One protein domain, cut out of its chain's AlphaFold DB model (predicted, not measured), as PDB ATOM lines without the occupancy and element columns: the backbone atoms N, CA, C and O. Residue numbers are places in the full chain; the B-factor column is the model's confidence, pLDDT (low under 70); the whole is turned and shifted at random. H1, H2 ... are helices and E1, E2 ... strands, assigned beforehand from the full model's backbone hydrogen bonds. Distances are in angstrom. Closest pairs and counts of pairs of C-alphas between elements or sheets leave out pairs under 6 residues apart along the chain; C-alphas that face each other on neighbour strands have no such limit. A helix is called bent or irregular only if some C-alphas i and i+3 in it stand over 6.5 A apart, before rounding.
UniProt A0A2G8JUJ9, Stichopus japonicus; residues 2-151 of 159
ATOM      1  N   GLN A   2       8.193 -49.571  12.251       81.38
ATOM      2  CA  GLN A   2       9.473 -48.994  12.717       81.38
ATOM      3  C   GLN A   2      10.049 -49.645  13.990       81.38
ATOM      4  O   GLN A   2      11.203 -50.063  13.976       81.38
ATOM      5  N   ARG A   3       9.253 -49.827  15.058       91.31
ATOM      6  CA  ARG A   3       9.738 -50.462  16.305       91.31
ATOM      7  C   ARG A   3      10.283 -51.875  16.089       91.31
ATOM      8  O   ARG A   3      11.330 -52.213  16.630       91.31
ATOM      9  N   LYS A   4       9.612 -52.679  15.254       90.25
ATOM     10  CA  LYS A   4      10.066 -54.032  14.896       90.25
ATOM     11  C   LYS A   4      11.463 -53.992  14.268       90.25
ATOM     12  O   LYS A   4      12.362 -54.664  14.760       90.25
ATOM     13  N   ALA A   5      11.667 -53.123  13.277       89.88
ATOM     14  CA  ALA A   5      12.970 -52.951  12.641       89.88
ATOM     15  C   ALA A   5      14.054 -52.498  13.636       89.88
ATOM     16  O   ALA A   5      15.185 -52.973  13.573       89.88
ATOM     17  N   GLN A   6      13.728 -51.622  14.592       90.06
ATOM     18  CA  GLN A   6      14.677 -51.208  15.632       90.06
ATOM     19  C   GLN A   6      15.044 -52.357  16.584       90.06
ATOM     20  O   GLN A   6      16.223 -52.513  16.909       90.06
ATOM     21  N   ARG A   7      14.074 -53.189  16.994       92.50
ATOM     22  CA  ARG A   7      14.323 -54.391  17.819       92.50
ATOM     23  C   ARG A   7      15.229 -55.400  17.118       92.50
ATOM     24  O   ARG A   7      16.044 -56.029  17.781       92.50
ATOM     25  N   GLU A   8      15.098 -55.524  15.802       90.81
ATOM     26  CA  GLU A   8      15.875 -56.448  14.963       90.81
ATOM     27  C   GLU A   8      17.233 -55.870  14.519       90.81
ATOM     28  O   GLU A   8      18.042 -56.584  13.936       90.81
ATOM     29  N   SER A   9      17.508 -54.593  14.802       89.06
ATOM     30  CA  SER A   9      18.741 -53.910  14.388       89.06
ATOM     31  C   SER A   9      19.480 -53.278  15.570       89.06
ATOM     32  O   SER A   9      20.077 -53.991  16.377       89.06
ATOM     33  N   CYS A  10      19.464 -51.950  15.697       86.19
ATOM     34  CA  CYS A  10      20.260 -51.202  16.668       86.19
ATOM     35  C   CYS A  10      19.895 -51.491  18.130       86.19
ATOM     36  O   CYS A  10      20.763 -51.377  18.984       86.19
ATOM     37  N   LEU A  11      18.653 -51.889  18.435       90.12
ATOM     38  CA  LEU A  11      18.188 -52.171  19.803       90.12
ATOM     39  C   LEU A  11      18.153 -53.676  20.138       90.12
ATOM     40  O   LEU A  11      17.646 -54.072  21.198       90.12
ATOM     41  N   SER A  12      18.695 -54.516  19.248       92.00
ATOM     42  CA  SER A  12      18.826 -55.963  19.461       92.00
ATOM     43  C   SER A  12      19.871 -56.302  20.531       92.00
ATOM     44  O   SER A  12      19.716 -57.283  21.259       92.00
ATOM     45  N   VAL A  13      20.901 -55.461  20.690       90.94
ATOM     46  CA  VAL A  13      22.003 -55.669  21.641       90.94
ATOM     47  C   VAL A  13      21.502 -55.537  23.082       90.94
ATOM     48  O   VAL A  13      21.124 -54.453  23.523       90.94
ATOM     49  N   LYS A  14      21.519 -56.648  23.833       92.44
ATOM     50  CA  LYS A  14      21.118 -56.697  25.256       92.44
ATOM     51  C   LYS A  14      22.290 -56.637  26.228       92.44
ATOM     52  O   LYS A  14      22.118 -56.234  27.374       92.44
ATOM     53  N   VAL A  15      23.480 -57.017  25.770       94.50
ATOM     54  CA  VAL A  15      24.727 -56.902  26.525       94.50
ATOM     55  C   VAL A  15      25.776 -56.297  25.607       94.50
ATOM     56  O   VAL A  15      26.062 -56.840  24.543       94.50
ATOM     57  N   ALA A  16      26.353 -55.177  26.020       93.38
ATOM     58  CA  ALA A  16      27.415 -54.486  25.303       93.38
ATOM     59  C   ALA A  16      28.600 -54.317  26.252       93.38
ATOM     60  O   ALA A  16      28.455 -53.736  27.324       93.38
ATOM     61  N   ARG A  17      29.768 -54.864  25.886       93.62
ATOM     62  CA  ARG A  17      31.001 -54.797  26.700       93.62
ATOM     63  C   ARG A  17      30.815 -55.262  28.158       93.62
ATOM     64  O   ARG A  17      31.367 -54.686  29.084       93.62
ATOM     65  N   GLY A  18      29.988 -56.287  28.376       93.50
ATOM     66  CA  GLY A  18      29.681 -56.800  29.720       93.50
ATOM     67  C   GLY A  18      28.707 -55.937  30.536       93.50
ATOM     68  O   GLY A  18      28.474 -56.221  31.709       93.50
ATOM     69  N   ARG A  19      28.112 -54.894  29.943       90.94
ATOM     70  CA  ARG A  19      27.050 -54.082  30.549       90.94
ATOM     71  C   ARG A  19      25.697 -54.445  29.955       90.94
ATOM     72  O   ARG A  19      25.562 -54.570  28.740       90.94
ATOM     73  N   ASN A  20      24.690 -54.568  30.813       94.06
ATOM     74  CA  ASN A  20      23.316 -54.800  30.381       94.06
ATOM     75  C   ASN A  20      22.737 -53.536  29.740       94.06
ATOM     76  O   ASN A  20      22.859 -52.440  30.287       94.06
ATOM     77  N   VAL A  21      22.063 -53.715  28.608       93.31
ATOM     78  CA  VAL A  21      21.341 -52.672  27.888       93.31
ATOM     79  C   VAL A  21      19.880 -53.088  27.772       93.31
ATOM     80  O   VAL A  21      19.555 -54.179  27.304       93.31
ATOM     81  N   ARG A  22      18.987 -52.199  28.207       92.69
ATOM     82  CA  ARG A  22      17.540 -52.359  28.071       92.69
ATOM     83  C   ARG A  22      16.977 -51.144  27.346       92.69
ATOM     84  O   ARG A  22      17.340 -50.014  27.661       92.69
ATOM     85  N   SER A  23      16.081 -51.404  26.404       92.75
ATOM     86  CA  SER A  23      15.394 -50.391  25.606       92.75
ATOM     87  C   SER A  23      13.910 -50.421  25.937       92.75
ATOM     88  O   SER A  23      13.363 -51.501  26.151       92.75
ATOM     89  N   VAL A  24      13.283 -49.248  25.978       94.56
ATOM     90  CA  VAL A  24      11.841 -49.083  26.183       94.56
ATOM     91  C   VAL A  24      11.332 -48.050  25.185       94.56
ATOM     92  O   VAL A  24      11.949 -46.999  25.002       94.56
ATOM     93  N   PHE A  25      10.217 -48.349  24.530       95.00
ATOM     94  CA  PHE A  25       9.543 -47.472  23.587       95.00
ATOM     95  C   PHE A  25       8.526 -46.598  24.310       95.00
ATOM     96  O   PHE A  25       7.667 -47.095  25.031       95.00
ATOM     97  N   LEU A  26       8.614 -45.289  24.089       94.94
ATOM     98  CA  LEU A  26       7.744 -44.294  24.709       94.94
ATOM     99  C   LEU A  26       6.641 -43.883  23.732       94.94
ATOM    100  O   LEU A  26       6.938 -43.338  22.664       94.94
ATOM    101  N   LEU A  27       5.381 -44.102  24.095       95.19
ATOM    102  CA  LEU A  27       4.216 -43.822  23.254       95.19
ATOM    103  C   LEU A  27       3.232 -42.898  23.978       95.19
ATOM    104  O   LEU A  27       3.024 -43.013  25.183       95.19
ATOM    105  N   GLY A  28       2.620 -41.987  23.221       94.75
ATOM    106  CA  GLY A  28       1.346 -41.396  23.632       94.75
ATOM    107  C   GLY A  28       0.199 -42.330  23.246       94.75
ATOM    108  O   GLY A  28       0.343 -43.146  22.330       94.75
ATOM    109  N   LYS A  29      -0.938 -42.227  23.928       93.31
ATOM    110  CA  LYS A  29      -2.121 -43.033  23.626       93.31
ATOM    111  C   LYS A  29      -2.717 -42.619  22.272       93.31
ATOM    112  O   LYS A  29      -3.078 -41.454  22.091       93.31
ATOM    113  N   PRO A  30      -2.842 -43.545  21.307       92.50
ATOM    114  CA  PRO A  30      -3.519 -43.253  20.050       92.50
ATOM    115  C   PRO A  30      -5.023 -43.042  20.249       92.50
ATOM    116  O   PRO A  30      -5.604 -43.540  21.208       92.50
ATOM    117  N   LYS A  31      -5.671 -42.359  19.298       92.38
ATOM    118  CA  LYS A  31      -7.137 -42.179  19.296       92.38
ATOM    119  C   LYS A  31      -7.890 -43.360  18.689       92.38
ATOM    120  O   LYS A  31      -9.055 -43.568  19.000       92.38
ATOM    121  N   GLU A  32      -7.237 -44.107  17.804       95.06
ATOM    122  CA  GLU A  32      -7.845 -45.232  17.100       95.06
ATOM    123  C   GLU A  32      -7.815 -46.497  17.969       95.06
ATOM    124  O   GLU A  32      -6.742 -46.986  18.330       95.06
ATOM    125  N   GLU A  33      -8.989 -47.054  18.272       93.69
ATOM    126  CA  GLU A  33      -9.121 -48.247  19.123       93.69
ATOM    127  C   GLU A  33      -8.398 -49.467  18.551       93.69
ATOM    128  O   GLU A  33      -7.761 -50.217  19.293       93.69
ATOM    129  N   LYS A  34      -8.430 -49.629  17.224       95.50
ATOM    130  CA  LYS A  34      -7.706 -50.695  16.530       95.50
ATOM    131  C   LYS A  34      -6.206 -50.625  16.820       95.50
ATOM    132  O   LYS A  34      -5.605 -51.631  17.188       95.50
ATOM    133  N   LEU A  35      -5.615 -49.434  16.735       93.62
ATOM    134  CA  LEU A  35      -4.194 -49.237  17.011       93.62
ATOM    135  C   LEU A  35      -3.861 -49.468  18.493       93.62
ATOM    136  O   LEU A  35      -2.810 -50.023  18.807       93.62
ATOM    137  N   ILE A  36      -4.758 -49.099  19.415       93.88
ATOM    138  CA  ILE A  36      -4.606 -49.427  20.841       93.88
ATOM    139  C   ILE A  36      -4.566 -50.948  21.039       93.88
ATOM    140  O   ILE A  36      -3.713 -51.438  21.781       93.88
ATOM    141  N   ALA A  37      -5.460 -51.698  20.391       95.44
ATOM    142  CA  ALA A  37      -5.485 -53.158  20.479       95.44
ATOM    143  C   ALA A  37      -4.202 -53.791  19.910       95.44
ATOM    144  O   ALA A  37      -3.614 -54.659  20.552       95.44
ATOM    145  N   GLU A  38      -3.717 -53.305  18.764       95.19
ATOM    146  CA  GLU A  38      -2.450 -53.752  18.170       95.19
ATOM    147  C   GLU A  38      -1.247 -53.486  19.092       95.19
ATOM    148  O   GLU A  38      -0.396 -54.358  19.266       95.19
ATOM    149  N   ILE A  39      -1.190 -52.314  19.736       95.19
ATOM    150  CA  ILE A  39      -0.125 -51.977  20.695       95.19
ATOM    151  C   ILE A  39      -0.209 -52.846  21.951       95.19
ATOM    152  O   ILE A  39       0.828 -53.244  22.477       95.19
ATOM    153  N   LYS A  40      -1.414 -53.157  22.442       95.19
ATOM    154  CA  LYS A  40      -1.585 -54.062  23.589       95.19
ATOM    155  C   LYS A  40      -1.072 -55.465  23.270       95.19
ATOM    156  O   LYS A  40      -0.287 -55.996  24.047       95.19
ATOM    157  N   ALA A  41      -1.424 -56.007  22.104       96.12
ATOM    158  CA  ALA A  41      -0.895 -57.289  21.644       96.12
ATOM    159  C   ALA A  41       0.638 -57.252  21.479       96.12
ATOM    160  O   ALA A  41       1.334 -58.188  21.858       96.12
ATOM    161  N   GLU A  42       1.199 -56.149  20.966       95.69
ATOM    162  CA  GLU A  42       2.654 -55.957  20.901       95.69
ATOM    163  C   GLU A  42       3.291 -55.939  22.304       95.69
ATOM    164  O   GLU A  42       4.326 -56.570  22.524       95.69
ATOM    165  N   GLN A  43       2.670 -55.251  23.263       95.50
ATOM    166  CA  GLN A  43       3.153 -55.159  24.638       95.50
ATOM    167  C   GLN A  43       3.123 -56.509  25.363       95.50
ATOM    168  O   GLN A  43       4.037 -56.792  26.135       95.50
ATOM    169  N   GLU A  44       2.124 -57.354  25.101       96.44
ATOM    170  CA  GLU A  44       2.053 -58.717  25.646       96.44
ATOM    171  C   GLU A  44       3.242 -59.581  25.202       96.44
ATOM    172  O   GLU A  44       3.723 -60.407  25.975       96.44
ATOM    173  N   ILE A  45       3.755 -59.354  23.989       95.31
ATOM    174  CA  ILE A  45       4.868 -60.120  23.419       95.31
ATOM    175  C   ILE A  45       6.227 -59.565  23.865       95.31
ATOM    176  O   ILE A  45       7.098 -60.326  24.282       95.31
ATOM    177  N   TYR A  46       6.442 -58.251  23.738       94.44
ATOM    178  CA  TYR A  46       7.777 -57.652  23.898       94.44
ATOM    179  C   TYR A  46       8.023 -57.018  25.269       94.44
ATOM    180  O   TYR A  46       9.182 -56.876  25.660       94.44
ATOM    181  N   GLN A  47       6.964 -56.638  25.994       94.62
ATOM    182  CA  GLN A  47       7.030 -56.028  27.330       94.62
ATOM    183  C   GLN A  47       7.988 -54.824  27.433       94.62
ATOM    184  O   GLN A  47       8.611 -54.586  28.469       94.62
ATOM    185  N   ASP A  48       8.127 -54.062  26.348       94.81
ATOM    186  CA  ASP A  48       9.077 -52.957  26.221       94.81
ATOM    187  C   ASP A  48       8.408 -51.638  25.813       94.81
ATOM    188  O   ASP A  48       9.087 -50.719  25.362       94.81
ATOM    189  N   ILE A  49       7.091 -51.512  25.982       95.88
ATOM    190  CA  ILE A  49       6.319 -50.307  25.666       95.88
ATOM    191  C   ILE A  49       5.867 -49.627  26.959       95.88
ATOM    192  O   ILE A  49       5.224 -50.236  27.815       95.88
ATOM    193  N   LEU A  50       6.167 -48.334  27.071       95.50
ATOM    194  CA  LEU A  50       5.580 -47.427  28.046       95.50
ATOM    195  C   LEU A  50       4.629 -46.477  27.317       95.50
ATOM    196  O   LEU A  50       5.051 -45.721  26.439       95.50
ATOM    197  N   MET A  51       3.354 -46.518  27.692       95.12
ATOM    198  CA  MET A  51       2.304 -45.698  27.096       95.12
ATOM    199  C   MET A  51       1.570 -44.910  28.182       95.12
ATOM    200  O   MET A  51       1.114 -45.502  29.158       95.12
ATOM    201  N   GLU A  52       1.417 -43.600  27.987       94.31
ATOM    202  CA  GLU A  52       0.618 -42.726  28.859       94.31
ATOM    203  C   GLU A  52      -0.491 -41.991  28.089       94.31
ATOM    204  O   GLU A  52      -0.510 -41.938  26.857       94.31
ATOM    205  N   ASP A  53      -1.440 -41.430  28.842       93.94
ATOM    206  CA  ASP A  53      -2.668 -40.803  28.345       93.94
ATOM    207  C   ASP A  53      -2.429 -39.364  27.851       93.94
ATOM    208  O   ASP A  53      -2.897 -38.384  28.424       93.94
ATOM    209  N   PHE A  54      -1.656 -39.231  26.774       94.44
ATOM    210  CA  PHE A  54      -1.534 -37.990  26.011       94.44
ATOM    211  C   PHE A  54      -1.447 -38.274  24.510       94.44
ATOM    212  O   PHE A  54      -0.904 -39.293  24.087       94.44
ATOM    213  N   ASP A  55      -1.926 -37.331  23.696       92.25
ATOM    214  CA  ASP A  55      -1.841 -37.432  22.237       92.25
ATOM    215  C   ASP A  55      -0.377 -37.403  21.774       92.25
ATOM    216  O   ASP A  55       0.355 -36.448  22.067       92.25
ATOM    217  N   ASP A  56       0.040 -38.399  20.991       87.44
ATOM    218  CA  ASP A  56       1.396 -38.486  20.444       87.44
ATOM    219  C   ASP A  56       1.604 -37.486  19.295       87.44
ATOM    220  O   ASP A  56       1.495 -37.793  18.109       87.44
ATOM    221  N   THR A  57       1.838 -36.229  19.664       88.19
ATOM    222  CA  THR A  57       2.027 -35.117  18.731       88.19
ATOM    223  C   THR A  57       3.349 -34.417  18.984       88.19
ATOM    224  O   THR A  57       3.889 -34.434  20.092       88.19
ATOM    225  N   TYR A  58       3.843 -33.699  17.970       83.56
ATOM    226  CA  TYR A  58       5.073 -32.915  18.091       83.56
ATOM    227  C   TYR A  58       5.044 -31.933  19.283       83.56
ATOM    228  O   TYR A  58       6.052 -31.741  19.960       83.56
ATOM    229  N   LYS A  59       3.873 -31.350  19.579       84.44
ATOM    230  CA  LYS A  59       3.677 -30.424  20.708       84.44
ATOM    231  C   LYS A  59       3.838 -31.112  22.070       84.44
ATOM    232  O   LYS A  59       4.330 -30.493  23.007       84.44
ATOM    233  N   ASN A  60       3.491 -32.395  22.152       90.00
ATOM    234  CA  ASN A  60       3.514 -33.187  23.381       90.00
ATOM    235  C   ASN A  60       4.813 -33.978  23.574       90.00
ATOM    236  O   ASN A  60       4.940 -34.719  24.547       90.00
ATOM    237  N   LEU A  61       5.824 -33.796  22.715       88.50
ATOM    238  CA  LEU A  61       7.121 -34.459  22.894       88.50
ATOM    239  C   LEU A  61       7.766 -34.143  24.250       88.50
ATOM    240  O   LEU A  61       8.461 -34.991  24.805       88.50
ATOM    241  N   THR A  62       7.509 -32.960  24.814       90.12
ATOM    242  CA  THR A  62       7.958 -32.613  26.170       90.12
ATOM    243  C   THR A  62       7.339 -33.538  27.219       90.12
ATOM    244  O   THR A  62       8.067 -34.040  28.072       90.12
ATOM    245  N   LEU A  63       6.034 -33.825  27.125       93.38
ATOM    246  CA  LEU A  63       5.354 -34.776  28.014       93.38
ATOM    247  C   LEU A  63       5.947 -36.176  27.860       93.38
ATOM    248  O   LEU A  63       6.277 -36.811  28.854       93.38
ATOM    249  N   LYS A  64       6.205 -36.607  26.619       92.12
ATOM    250  CA  LYS A  64       6.852 -37.896  26.345       92.12
ATOM    251  C   LYS A  64       8.241 -38.011  26.986       92.12
ATOM    252  O   LYS A  64       8.574 -39.053  27.546       92.12
ATOM    253  N   VAL A  65       9.052 -36.951  26.931       91.31
ATOM    254  CA  VAL A  65      10.373 -36.924  27.588       91.31
ATOM    255  C   VAL A  65      10.232 -36.967  29.110       91.31
ATOM    256  O   VAL A  65      10.946 -37.733  29.754       91.31
ATOM    257  N   LEU A  66       9.312 -36.187  29.684       92.12
ATOM    258  CA  LEU A  66       9.065 -36.169  31.129       92.12
ATOM    259  C   LEU A  66       8.586 -37.532  31.643       92.12
ATOM    260  O   LEU A  66       9.126 -38.015  32.635       92.12
ATOM    261  N   MET A  67       7.657 -38.174  30.932       94.06
ATOM    262  CA  MET A  67       7.209 -39.544  31.195       94.06
ATOM    263  C   MET A  67       8.400 -40.511  31.239       94.06
ATOM    264  O   MET A  67       8.591 -41.218  32.226       94.06
ATOM    265  N   GLY A  68       9.244 -40.514  30.200       92.12
ATOM    266  CA  GLY A  68      10.406 -41.405  30.144       92.12
ATOM    267  C   GLY A  68      11.409 -41.161  31.276       92.12
ATOM    268  O   GLY A  68      11.940 -42.109  31.852       92.12
ATOM    269  N   MET A  69      11.648 -39.894  31.630       91.25
ATOM    270  CA  MET A  69      12.523 -39.535  32.750       91.25
ATOM    271  C   MET A  69      11.948 -39.976  34.098       91.25
ATOM    272  O   MET A  69      12.689 -40.524  34.915       91.25
ATOM    273  N   LYS A  70      10.645 -39.765  34.325       92.12
ATOM    274  CA  LYS A  70       9.950 -40.206  35.538       92.12
ATOM    275  C   LYS A  70      10.032 -41.724  35.682       92.12
ATOM    276  O   LYS A  70      10.527 -42.212  36.693       92.12
ATOM    277  N   TRP A  71       9.654 -42.459  34.636       93.81
ATOM    278  CA  TRP A  71       9.706 -43.919  34.632       93.81
ATOM    279  C   TRP A  71      11.121 -44.450  34.887       93.81
ATOM    280  O   TRP A  71      11.313 -45.348  35.702       93.81
ATOM    281  N   ALA A  72      12.142 -43.865  34.256       91.62
ATOM    282  CA  ALA A  72      13.523 -44.269  34.508       91.62
ATOM    283  C   ALA A  72      13.956 -43.981  35.958       91.62
ATOM    284  O   ALA A  72      14.668 -44.788  36.556       91.62
ATOM    285  N   SER A  73      13.511 -42.866  36.542       88.88
ATOM    286  CA  SER A  73      13.794 -42.538  37.942       88.88
ATOM    287  C   SER A  73      13.144 -43.518  38.924       88.88
ATOM    288  O   SER A  73      13.733 -43.804  39.962       88.88
ATOM    289  N   GLU A  74      11.948 -44.015  38.616       91.62
ATOM    290  CA  GLU A  74      11.180 -44.908  39.494       91.62
ATOM    291  C   GLU A  74      11.586 -46.382  39.330       91.62
ATOM    292  O   GLU A  74      11.771 -47.089  40.319       91.62
ATOM    293  N   TYR A  75      11.786 -46.845  38.092       91.25
ATOM    294  CA  TYR A  75      11.931 -48.273  37.778       91.25
ATOM    295  C   TYR A  75      13.346 -48.696  37.367       91.25
ATOM    296  O   TYR A  75      13.642 -49.890  37.318       91.25
ATOM    297  N   CYS A  76      14.248 -47.753  37.084       89.88
ATOM    298  CA  CYS A  76      15.621 -48.040  36.650       89.88
ATOM    299  C   CYS A  76      16.668 -47.591  37.680       89.88
ATOM    300  O   CYS A  76      17.709 -47.041  37.327       89.88
ATOM    301  N   SER A  77      16.435 -47.883  38.963       84.31
ATOM    302  CA  SER A  77      17.315 -47.488  40.082       84.31
ATOM    303  C   SER A  77      18.761 -48.009  39.992       84.31
ATOM    304  O   SER A  77      19.665 -47.446  40.618       84.31
ATOM    305  N   ASN A  78      18.990 -49.062  39.201       86.25
ATOM    306  CA  ASN A  78      20.302 -49.665  38.955       86.25
ATOM    307  C   ASN A  78      20.940 -49.237  37.622       86.25
ATOM    308  O   ASN A  78      22.027 -49.705  37.288       86.25
ATOM    309  N   ALA A  79      20.282 -48.379  36.838       88.62
ATOM    310  CA  ALA A  79      20.838 -47.900  35.581       88.62
ATOM    311  C   ALA A  79      21.890 -46.811  35.831       88.62
ATOM    312  O   ALA A  79      21.608 -45.784  36.443       88.62
ATOM    313  N   SER A  80      23.099 -47.004  35.300       87.62
ATOM    314  CA  SER A  80      24.159 -45.985  35.355       87.62
ATOM    315  C   SER A  80      23.916 -44.829  34.382       87.62
ATOM    316  O   SER A  80      24.391 -43.717  34.597       87.62
ATOM    317  N   TRP A  81      23.206 -45.082  33.285       89.69
ATOM    318  CA  TRP A  81      22.980 -44.125  32.208       89.69
ATOM    319  C   TRP A  81      21.600 -44.332  31.602       89.69
ATOM    320  O   TRP A  81      21.143 -45.465  31.465       89.69
ATOM    321  N   VAL A  82      20.965 -43.234  31.196       91.69
ATOM    322  CA  VAL A  82      19.717 -43.237  30.433       91.69
ATOM    323  C   VAL A  82      19.957 -42.492  29.129       91.69
ATOM    324  O   VAL A  82      20.393 -41.339  29.112       91.69
ATOM    325  N   MET A  83      19.687 -43.164  28.014       91.06
ATOM    326  CA  MET A  83      19.783 -42.587  26.678       91.06
ATOM    327  C   MET A  83      18.380 -42.354  26.130       91.06
ATOM    328  O   MET A  83      17.542 -43.250  26.170       91.06
ATOM    329  N   LYS A  84      18.145 -41.165  25.577       90.44
ATOM    330  CA  LYS A  84      16.959 -40.886  24.772       90.44
ATOM    331  C   LYS A  84      17.357 -40.897  23.303       90.44
ATOM    332  O   LYS A  84      18.266 -40.173  22.897       90.44
ATOM    333  N   VAL A  85      16.635 -41.678  22.508       88.69
ATOM    334  CA  VAL A  85      16.855 -41.839  21.067       88.69
ATOM    335  C   VAL A  85      15.525 -41.601  20.357       88.69
ATOM    336  O   VAL A  85      14.476 -41.968  20.883       88.69
ATOM    337  N   ASP A  86      15.565 -40.912  19.220       86.81
ATOM    338  CA  ASP A  86      14.401 -40.768  18.341       86.81
ATOM    339  C   ASP A  86      14.242 -42.022  17.462       86.81
ATOM    340  O   ASP A  86      15.186 -42.786  17.267       86.81
ATOM    341  N   ASP A  87      13.044 -42.254  16.938       84.50
ATOM    342  CA  ASP A  87      12.737 -43.410  16.086       84.50
ATOM    343  C   ASP A  87      13.413 -43.362  14.701       84.50
ATOM    344  O   ASP A  87      13.541 -44.390  14.035       84.50
ATOM    345  N   ASP A  88      13.911 -42.191  14.303       84.31
ATOM    346  CA  ASP A  88      14.654 -41.931  13.069       84.31
ATOM    347  C   ASP A  88      16.188 -41.950  13.244       84.31
ATOM    348  O   ASP A  88      16.930 -41.551  12.343       84.31
ATOM    349  N   VAL A  89      16.688 -42.422  14.393       84.81
ATOM    350  CA  VAL A  89      18.123 -42.457  14.707       84.81
ATOM    351  C   VAL A  89      18.632 -43.891  14.858       84.81
ATOM    352  O   VAL A  89      18.062 -44.712  15.573       84.81
ATOM    353  N   TYR A  90      19.779 -44.167  14.236       87.56
ATOM    354  CA  TYR A  90      20.573 -45.367  14.496       87.56
ATOM    355  C   TYR A  90      21.575 -45.116  15.632       87.56
ATOM    356  O   TYR A  90      22.214 -44.061  15.685       87.56
ATOM    357  N   VAL A  91      21.737 -46.098  16.522       87.50
ATOM    358  CA  VAL A  91      22.704 -46.053  17.623       87.50
ATOM    359  C   VAL A  91      23.536 -47.324  17.630       87.50
ATOM    360  O   VAL A  91      23.001 -48.427  17.691       87.50
ATOM    361  N   ASP A  92      24.853 -47.152  17.637       92.38
ATOM    362  CA  ASP A  92      25.790 -48.217  17.960       92.38
ATOM    363  C   ASP A  92      25.929 -48.313  19.486       92.38
ATOM    364  O   ASP A  92      26.610 -47.504  20.124       92.38
ATOM    365  N   LEU A  93      25.235 -49.286  20.080       92.00
ATOM    366  CA  LEU A  93      25.206 -49.477  21.530       92.00
ATOM    367  C   LEU A  93      26.567 -49.905  22.099       92.00
ATOM    368  O   LEU A  93      26.889 -49.544  23.230       92.00
ATOM    369  N   THR A  94      27.390 -50.615  21.326       92.69
ATOM    370  CA  THR A  94      28.721 -51.053  21.769       92.69
ATOM    371  C   THR A  94      29.658 -49.863  21.905       92.69
ATOM    372  O   THR A  94      30.301 -49.694  22.945       92.69
ATOM    373  N   ASN A  95      29.684 -48.997  20.890       92.69
ATOM    374  CA  ASN A  95      30.473 -47.769  20.923       92.69
ATOM    375  C   ASN A  95      29.924 -46.757  21.932       92.69
ATOM    376  O   ASN A  95      30.698 -46.090  22.619       92.69
ATOM    377  N   ALA A  96      28.599 -46.675  22.087       91.25
ATOM    378  CA  ALA A  96      27.995 -45.841  23.118       91.25
ATOM    379  C   ALA A  96      28.442 -46.269  24.523       91.25
ATOM    380  O   ALA A  96      28.878 -45.422  25.298       91.25
ATOM    381  N   VAL A  97      28.395 -47.567  24.849       91.81
ATOM    382  CA  VAL A  97      28.872 -48.062  26.150       91.81
ATOM    383  C   VAL A  97      30.365 -47.796  26.325       91.81
ATOM    384  O   VAL A  97      30.747 -47.291  27.375       91.81
ATOM    385  N   ALA A  98      31.191 -48.036  25.302       92.56
ATOM    386  CA  ALA A  98      32.628 -47.752  25.368       92.56
ATOM    387  C   ALA A  98      32.919 -46.284  25.732       92.56
ATOM    388  O   ALA A  98      33.763 -46.007  26.580       92.56
ATOM    389  N   LEU A  99      32.183 -45.341  25.131       90.06
ATOM    390  CA  LEU A  99      32.309 -43.919  25.447       90.06
ATOM    391  C   LEU A  99      31.903 -43.624  26.895       90.06
ATOM    392  O   LEU A  99      32.582 -42.860  27.575       90.06
ATOM    393  N   LEU A 100      30.815 -44.227  27.374       89.38
ATOM    394  CA  LEU A 100      30.296 -43.997  28.724       89.38
ATOM    395  C   LEU A 100      31.177 -44.613  29.823       89.38
ATOM    396  O   LEU A 100      31.196 -44.084  30.932       89.38
ATOM    397  N   GLU A 101      31.919 -45.683  29.533       88.81
ATOM    398  CA  GLU A 101      32.893 -46.279  30.461       88.81
ATOM    399  C   GLU A 101      34.072 -45.342  30.759       88.81
ATOM    400  O   GLU A 101      34.604 -45.360  31.866       88.81
ATOM    401  N   GLY A 102      34.449 -44.490  29.801       85.94
ATOM    402  CA  GLY A 102      35.509 -43.493  29.975       85.94
ATOM    403  C   GLY A 102      35.077 -42.229  30.725       85.94
ATOM    404  O   GLY A 102      35.913 -41.370  31.002       85.94
ATOM    405  N   VAL A 103      33.787 -42.072  31.047       86.19
ATOM    406  CA  VAL A 103      33.270 -40.858  31.690       86.19
ATOM    407  C   VAL A 103      33.265 -41.021  33.203       86.19
ATOM    408  O   VAL A 103      32.512 -41.812  33.765       86.19
ATOM    409  N   THR A 104      34.059 -40.202  33.890       79.62
ATOM    410  CA  THR A 104      34.030 -40.116  35.352       79.62
ATOM    411  C   THR A 104      32.771 -39.384  35.821       79.62
ATOM    412  O   THR A 104      32.569 -38.207  35.535       79.62
ATOM    413  N   THR A 105      31.919 -40.065  36.584       71.44
ATOM    414  CA  THR A 105      30.607 -39.558  37.019       71.44
ATOM    415  C   THR A 105      30.618 -38.997  38.445       71.44
ATOM    416  O   THR A 105      29.715 -39.227  39.251       71.44
ATOM    417  N   THR A 106      31.636 -38.203  38.785       68.44
ATOM    418  CA  THR A 106      31.731 -37.532  40.100       68.44
ATOM    419  C   THR A 106      30.654 -36.464  40.304       68.44
ATOM    420  O   THR A 106      30.377 -36.082  41.442       68.44
ATOM    421  N   VAL A 107      29.981 -36.028  39.232       75.31
ATOM    422  CA  VAL A 107      28.903 -35.028  39.232       75.31
ATOM    423  C   VAL A 107      27.722 -35.462  38.355       75.31
ATOM    424  O   VAL A 107      27.849 -36.341  37.497       75.31
ATOM    425  N   LYS A 108      26.550 -34.837  38.553       80.50
ATOM    426  CA  LYS A 108      25.397 -34.992  37.648       80.50
ATOM    427  C   LYS A 108      25.827 -34.584  36.237       80.50
ATOM    428  O   LYS A 108      26.189 -33.431  36.016       80.50
ATOM    429  N   THR A 109      25.804 -35.533  35.305       83.12
ATOM    430  CA  THR A 109      26.411 -35.377  33.980       83.12
ATOM    431  C   THR A 109      25.359 -35.538  32.892       83.12
ATOM    432  O   THR A 109      24.513 -36.424  32.939       83.12
ATOM    433  N   MET A 110      25.406 -34.682  31.881       84.44
ATOM    434  CA  MET A 110      24.628 -34.854  30.661       84.44
ATOM    435  C   MET A 110      25.575 -34.773  29.473       84.44
ATOM    436  O   MET A 110      26.458 -33.918  29.450       84.44
ATOM    437  N   ILE A 111      25.372 -35.640  28.484       85.38
ATOM    438  CA  ILE A 111      26.210 -35.711  27.286       85.38
ATOM    439  C   ILE A 111      25.325 -35.459  26.071       85.38
ATOM    440  O   ILE A 111      24.264 -36.060  25.890       85.38
ATOM    441  N   GLY A 112      25.755 -34.543  25.214       85.50
ATOM    442  CA  GLY A 112      25.008 -34.206  24.017       85.50
ATOM    443  C   GLY A 112      25.584 -33.003  23.298       85.50
ATOM    444  O   GLY A 112      26.669 -32.519  23.612       85.50
ATOM    445  N   ARG A 113      24.831 -32.513  22.312       84.62
ATOM    446  CA  ARG A 113      25.196 -31.313  21.562       84.62
ATOM    447  C   ARG A 113      24.631 -30.079  22.275       84.62
ATOM    448  O   ARG A 113      23.405 -29.903  22.259       84.62
ATOM    449  N   PRO A 114      25.474 -29.221  22.877       85.56
ATOM    450  CA  PRO A 114      25.011 -27.982  23.480       85.56
ATOM    451  C   PRO A 114      24.530 -27.014  22.404       85.56
ATOM    452  O   PRO A 114      25.193 -26.804  21.388       85.56
ATOM    453  N   ILE A 115      23.379 -26.402  22.656       84.75
ATOM    454  CA  ILE A 115      22.861 -25.284  21.881       84.75
ATOM    455  C   ILE A 115      22.955 -24.050  22.770       84.75
ATOM    456  O   ILE A 115      22.440 -24.026  23.889       84.75
ATOM    457  N   ARG A 116      23.654 -23.029  22.274       88.00
ATOM    458  CA  ARG A 116      23.918 -21.789  23.002       88.00
ATOM    459  C   ARG A 116      23.199 -20.630  22.341       88.00
ATOM    460  O   ARG A 116      23.187 -20.538  21.117       88.00
ATOM    461  N   ASN A 117      22.653 -19.737  23.163       84.62
ATOM    462  CA  ASN A 117      22.093 -18.450  22.745       84.62
ATOM    463  C   ASN A 117      21.070 -18.544  21.595       84.62
ATOM    464  O   ASN A 117      20.984 -17.631  20.770       84.62
ATOM    465  N   SER A 118      20.301 -19.636  21.517       85.62
ATOM    466  CA  SER A 118      19.273 -19.748  20.484       85.62
ATOM    467  C   SER A 118      18.121 -18.784  20.767       85.62
ATOM    468  O   SER A 118      17.861 -18.383  21.906       85.62
ATOM    469  N   LYS A 119      17.431 -18.391  19.700       86.50
ATOM    470  CA  LYS A 119      16.231 -17.560  19.770       86.50
ATOM    471  C   LYS A 119      15.043 -18.376  19.263       86.50
ATOM    472  O   LYS A 119      15.236 -19.194  18.360       86.50
ATOM    473  N   PRO A 120      13.830 -18.158  19.799       87.81
ATOM    474  CA  PRO A 120      12.640 -18.780  19.241       87.81
ATOM    475  C   PRO A 120      12.506 -18.414  17.763       87.81
ATOM    476  O   PRO A 120      12.680 -17.250  17.393       87.81
ATOM    477  N   VAL A 121      12.199 -19.399  16.924       89.44
ATOM    478  CA  VAL A 121      11.964 -19.163  15.499       89.44
ATOM    479  C   VAL A 121      10.612 -18.467  15.356       89.44
ATOM    480  O   VAL A 121       9.599 -18.980  15.818       89.44
ATOM    481  N   ARG A 122      10.601 -17.271  14.758       89.62
ATOM    482  CA  ARG A 122       9.397 -16.426  14.622       89.62
ATOM    483  C   ARG A 122       8.823 -16.382  13.206       89.62
ATOM    484  O   ARG A 122       7.817 -15.728  12.987       89.62
ATOM    485  N   ASP A 123       9.461 -17.067  12.268       90.88
ATOM    486  CA  ASP A 123       8.990 -17.214  10.893       90.88
ATOM    487  C   ASP A 123       7.952 -18.343  10.827       90.88
ATOM    488  O   ASP A 123       8.283 -19.488  11.140       90.88
ATOM    489  N   THR A 124       6.715 -18.014  10.447       90.25
ATOM    490  CA  THR A 124       5.566 -18.936  10.385       90.25
ATOM    491  C   THR A 124       5.739 -20.049   9.358       90.25
ATOM    492  O   THR A 124       5.109 -21.093   9.490       90.25
ATOM    493  N   ASN A 125       6.618 -19.868   8.368       92.75
ATOM    494  CA  ASN A 125       6.882 -20.868   7.332       92.75
ATOM    495  C   ASN A 125       7.901 -21.926   7.778       92.75
ATOM    496  O   ASN A 125       8.174 -22.893   7.064       92.75
ATOM    497  N   ARG A 126       8.504 -21.763   8.960       89.94
ATOM    498  CA  ARG A 126       9.475 -22.716   9.502       89.94
ATOM    499  C   ARG A 126       8.769 -23.758  10.359       89.94
ATOM    500  O   ARG A 126       7.997 -23.424  11.249       89.94
ATOM    501  N   LYS A 127       9.192 -25.019  10.214       84.00
ATOM    502  CA  LYS A 127       8.763 -26.160  11.051       84.00
ATOM    503  C   LYS A 127       8.779 -25.871  12.561       84.00
ATOM    504  O   LYS A 127       7.960 -26.404  13.296       84.00
ATOM    505  N   TRP A 128       9.734 -25.064  13.023       85.06
ATOM    506  CA  TRP A 128       9.967 -24.786  14.443       85.06
ATOM    507  C   TRP A 128       9.389 -23.442  14.912       85.06
ATOM    508  O   TRP A 128       9.849 -22.918  15.926       85.06
ATOM    509  N   PHE A 129       8.449 -22.853  14.163       88.44
ATOM    510  CA  PHE A 129       7.792 -21.599  14.526       88.44
ATOM    511  C   PHE A 129       7.184 -21.653  15.934       88.44
ATOM    512  O   PHE A 129       6.488 -22.603  16.291       88.44
ATOM    513  N   VAL A 130       7.402 -20.593  16.712       86.38
ATOM    514  CA  VAL A 130       6.764 -20.387  18.013       86.38
ATOM    515  C   VAL A 130       6.246 -18.953  18.097       86.38
ATOM    516  O   VAL A 130       7.013 -17.996  17.937       86.38
ATOM    517  N   SER A 131       4.954 -18.787  18.399       86.19
ATOM    518  CA  SER A 131       4.342 -17.464  18.570       86.19
ATOM    519  C   SER A 131       4.883 -16.744  19.815       86.19
ATOM    520  O   SER A 131       5.412 -17.362  20.746       86.19
ATOM    521  N   LYS A 132       4.791 -15.408  19.836       84.62
ATOM    522  CA  LYS A 132       5.195 -14.608  21.008       84.62
ATOM    523  C   LYS A 132       4.340 -14.907  22.241       84.62
ATOM    524  O   LYS A 132       4.865 -14.850  23.344       84.62
ATOM    525  N   GLU A 133       3.073 -15.255  22.042       83.06
ATOM    526  CA  GLU A 133       2.155 -15.657  23.113       83.06
ATOM    527  C   GLU A 133       2.611 -16.955  23.783       83.06
ATOM    528  O   GLU A 133       2.613 -17.052  25.004       83.06
ATOM    529  N   HIS A 134       3.082 -17.927  22.993       79.12
ATOM    530  CA  HIS A 134       3.539 -19.213  23.523       79.12
ATOM    531  C   HIS A 134       4.864 -19.103  24.285       79.12
ATOM    532  O   HIS A 134       5.055 -19.738  25.317       79.12
ATOM    533  N   ILE A 135       5.811 -18.320  23.758       78.88
ATOM    534  CA  ILE A 135       7.090 -18.039  24.415       78.88
ATOM    535  C   ILE A 135       7.366 -16.548  24.280       78.88
ATOM    536  O   ILE A 135       7.864 -16.087  23.247       78.88
ATOM    537  N   CYS A 136       7.062 -15.804  25.341       71.44
ATOM    538  CA  CYS A 136       7.364 -14.377  25.450       71.44
ATOM    539  C   CYS A 136       8.828 -14.146  25.891       71.44
ATOM    540  O   CYS A 136       9.478 -13.199  25.445       71.44
ATOM    541  N   HIS A 137       9.385 -15.068  26.685       68.50
ATOM    542  CA  HIS A 137      10.707 -14.950  27.307       68.50
ATOM    543  C   HIS A 137      11.849 -15.556  26.472       68.50
ATOM    544  O   HIS A 137      11.645 -16.273  25.491       68.50
ATOM    545  N   ARG A 138      13.097 -15.257  26.860       68.69
ATOM    546  CA  ARG A 138      14.298 -15.837  26.239       68.69
ATOM    547  C   ARG A 138      14.373 -17.341  26.523       68.69
ATOM    548  O   ARG A 138      14.206 -17.760  27.664       68.69
ATOM    549  N   ILE A 139      14.703 -18.125  25.495       77.38
ATOM    550  CA  ILE A 139      15.146 -19.517  25.667       77.38
ATOM    551  C   ILE A 139      16.374 -19.507  26.595       77.38
ATOM    552  O   ILE A 139      17.176 -18.564  26.506       77.38
ATOM    553  N   PRO A 140      16.540 -20.509  27.483       80.38
ATOM    554  CA  PRO A 140      17.733 -20.627  28.306       80.38
ATOM    555  C   PRO A 140      19.012 -20.427  27.490       80.38
ATOM    556  O   PRO A 140      19.141 -20.936  26.374       80.38
ATOM    557  N   ARG A 141      19.981 -19.696  28.061       74.88
ATOM    558  CA  ARG A 141      21.264 -19.390  27.397       74.88
ATOM    559  C   ARG A 141      21.996 -20.646  26.921       74.88
ATOM    560  O   ARG A 141      22.744 -20.586  25.946       74.88
ATOM    561  N   LEU A 142      21.770 -21.760  27.607       75.50
ATOM    562  CA  LEU A 142      22.296 -23.071  27.281       75.50
ATOM    563  C   LEU A 142      21.203 -24.115  27.511       75.50
ATOM    564  O   LEU A 142      20.634 -24.192  28.596       75.50
ATOM    565  N   TYR A 143      20.950 -24.935  26.499       78.25
ATOM    566  CA  TYR A 143      20.192 -26.177  26.623       78.25
ATOM    567  C   TYR A 143      20.814 -27.229  25.707       78.25
ATOM    568  O   TYR A 143      21.568 -26.910  24.785       78.25
ATOM    569  N   MET A 144      20.524 -28.500  25.966       76.94
ATOM    570  CA  MET A 144      20.974 -29.590  25.110       76.94
ATOM    571  C   MET A 144      19.812 -30.194  24.357       76.94
ATOM    572  O   MET A 144      18.725 -30.384  24.898       76.94
ATOM    573  N   ARG A 145      20.072 -30.558  23.102       68.88
ATOM    574  CA  ARG A 145      19.209 -31.514  22.419       68.88
ATOM    575  C   ARG A 145      19.489 -32.868  23.067       68.88
ATOM    576  O   ARG A 145      20.557 -33.438  22.848       68.88
ATOM    577  N   LEU A 146      18.589 -33.283  23.958       57.22
ATOM    578  CA  LEU A 146      18.792 -34.416  24.859       57.22
ATOM    579  C   LEU A 146      19.086 -35.688  24.049       57.22
ATOM    580  O   LEU A 146      18.298 -36.059  23.180       57.22
ATOM    581  N   ARG A 147      20.230 -36.319  24.323       64.81
ATOM    582  CA  ARG A 147      20.610 -37.625  23.762       64.81
ATOM    583  C   ARG A 147      21.038 -38.587  24.868       64.81
ATOM    584  O   ARG A 147      20.553 -39.708  24.902       64.81
ATOM    585  N   LEU A 148      21.866 -38.142  25.815       61.66
ATOM    586  CA  LEU A 148      22.353 -38.962  26.929       61.66
ATOM    587  C   LEU A 148      22.304 -38.203  28.259       61.66
ATOM    588  O   LEU A 148      22.768 -37.065  28.363       61.66
ATOM    589  N   LEU A 149      21.782 -38.861  29.291       62.97
ATOM    590  CA  LEU A 149      21.697 -38.364  30.660       62.97
ATOM    591  C   LEU A 149      22.332 -39.389  31.608       62.97
ATOM    592  O   LEU A 149      21.963 -40.563  31.611       62.97
ATOM    593  N   HIS A 150      23.278 -38.948  32.436       69.31
ATOM    594  CA  HIS A 150      23.722 -39.731  33.584       69.31
ATOM    595  C   HIS A 150      22.670 -39.620  34.682       69.31
ATOM    596  O   HIS A 150      22.344 -38.513  35.124       69.31
ATOM    597  N   VAL A 151      22.183 -40.756  35.166       59.16
ATOM    598  CA  VAL A 151      21.323 -40.796  36.346       59.16
ATOM    599  C   VAL A 151      22.209 -41.153  37.531       59.16
ATOM    600  O   VAL A 151      22.578 -42.307  37.723       59.16
TER     601      VAL A 151
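AT A GLANCE: This is residues 2 to 151 of the 159 residues of a protein of Stichopus japonicus (UniProt A0A2G8JUJ9). The small parallel pair E1 and E2 lies between two helices, H2 over one face and H3 over the other, and beyond H3 a bent three-stranded sheet, E3, E5 and E4, begins; its E4 and E5 hairpin runs outward to a long loop, residues 117 to 141. H4 lies by the sheet near E3, and H1 is near one end of E1. The printed part has 150 residues with four named helices and five named strands in the order H1 E1 H2 E2 H3 E3 H4 E4 E5, of the mixed class; the larger sheet has the order E3, E5, E4 and is antiparallel. It is only just compact, close to loose, with a radius of gyration of the C-alphas of 17.6 A and spans of 47 by 47 by 27 A.

HOW THE PARTS SIT: In the larger sheet E5, residues 142 to 150, is the inner strand, between the edge strands E3, residues 81 to 83, and E4, residues 110 to 116. E5 bends by 97 degrees at residue 147. E4 and E5 are a hairpin, antiparallel at 170 degrees, with N 115 and O 143 within hydrogen-bond range at 2.8 A. E3 and E5 are antiparallel at 121 degrees, with N 149 and O 82 at 2.8 A. H4, residues 93 to 101, only grazes this sheet with residues 96 to 100; E3, H4, E4 are a split strand-helix-strand unit, E5 standing between its two strands, with a left-handed crossover. H3, residues 58 to 75, only grazes the sheet with residues 65 to 73; the closest C-alphas of H3 and E3, Ala 72 and Val 82, are 7.5 A apart. H3 is irregular, with C-alphas 59 and 62 at 7.3 A. The closest C-alphas of H3 and E1, residues 25 to 28, are those of Lys 64 and Leu 26, 6.7 A apart. E1 and E2, residues 49 to 52, are parallel at 24 degrees, with N 50 and O 25 at 2.8 A. E1, H2, E2 are a strand-helix-strand unit, two parallel neighbours with a helix between along the chain, with a right-handed crossover; the closest C-alphas of H2, residues 33 to 46, and E2 are those of Gln 43 and Ile 49, 5.9 A apart. For H1, residues 2 to 8, and E1 they are those of Arg 3 and Phe 25, 7.9 A apart. H1 and H2 are apart, as are H2 and H3. Every O i to N i+4 pair is within hydrogen-bond range in H1, H2 and H4; in H3 it is 12 of 14.

IN THESE COORDINATES: H1 begins at C-alpha 2, (9.473, -48.994, 12.717). H3 measures 25.9 A, H2 19.9 A, E5 17.9 A and E4 15.2 A. E5 ends at C-alpha 150, (23.722, -39.731, 33.584).

THE WHOLE: The C-alphas farthest apart, of Gly 18 and Glu 133, are 49.9 A apart. The printed part has no cut; the links H1 to E1 and E4 to E5 are long. pLDDT is under 70 at residues 106, 137 to 138 and 145 to 151.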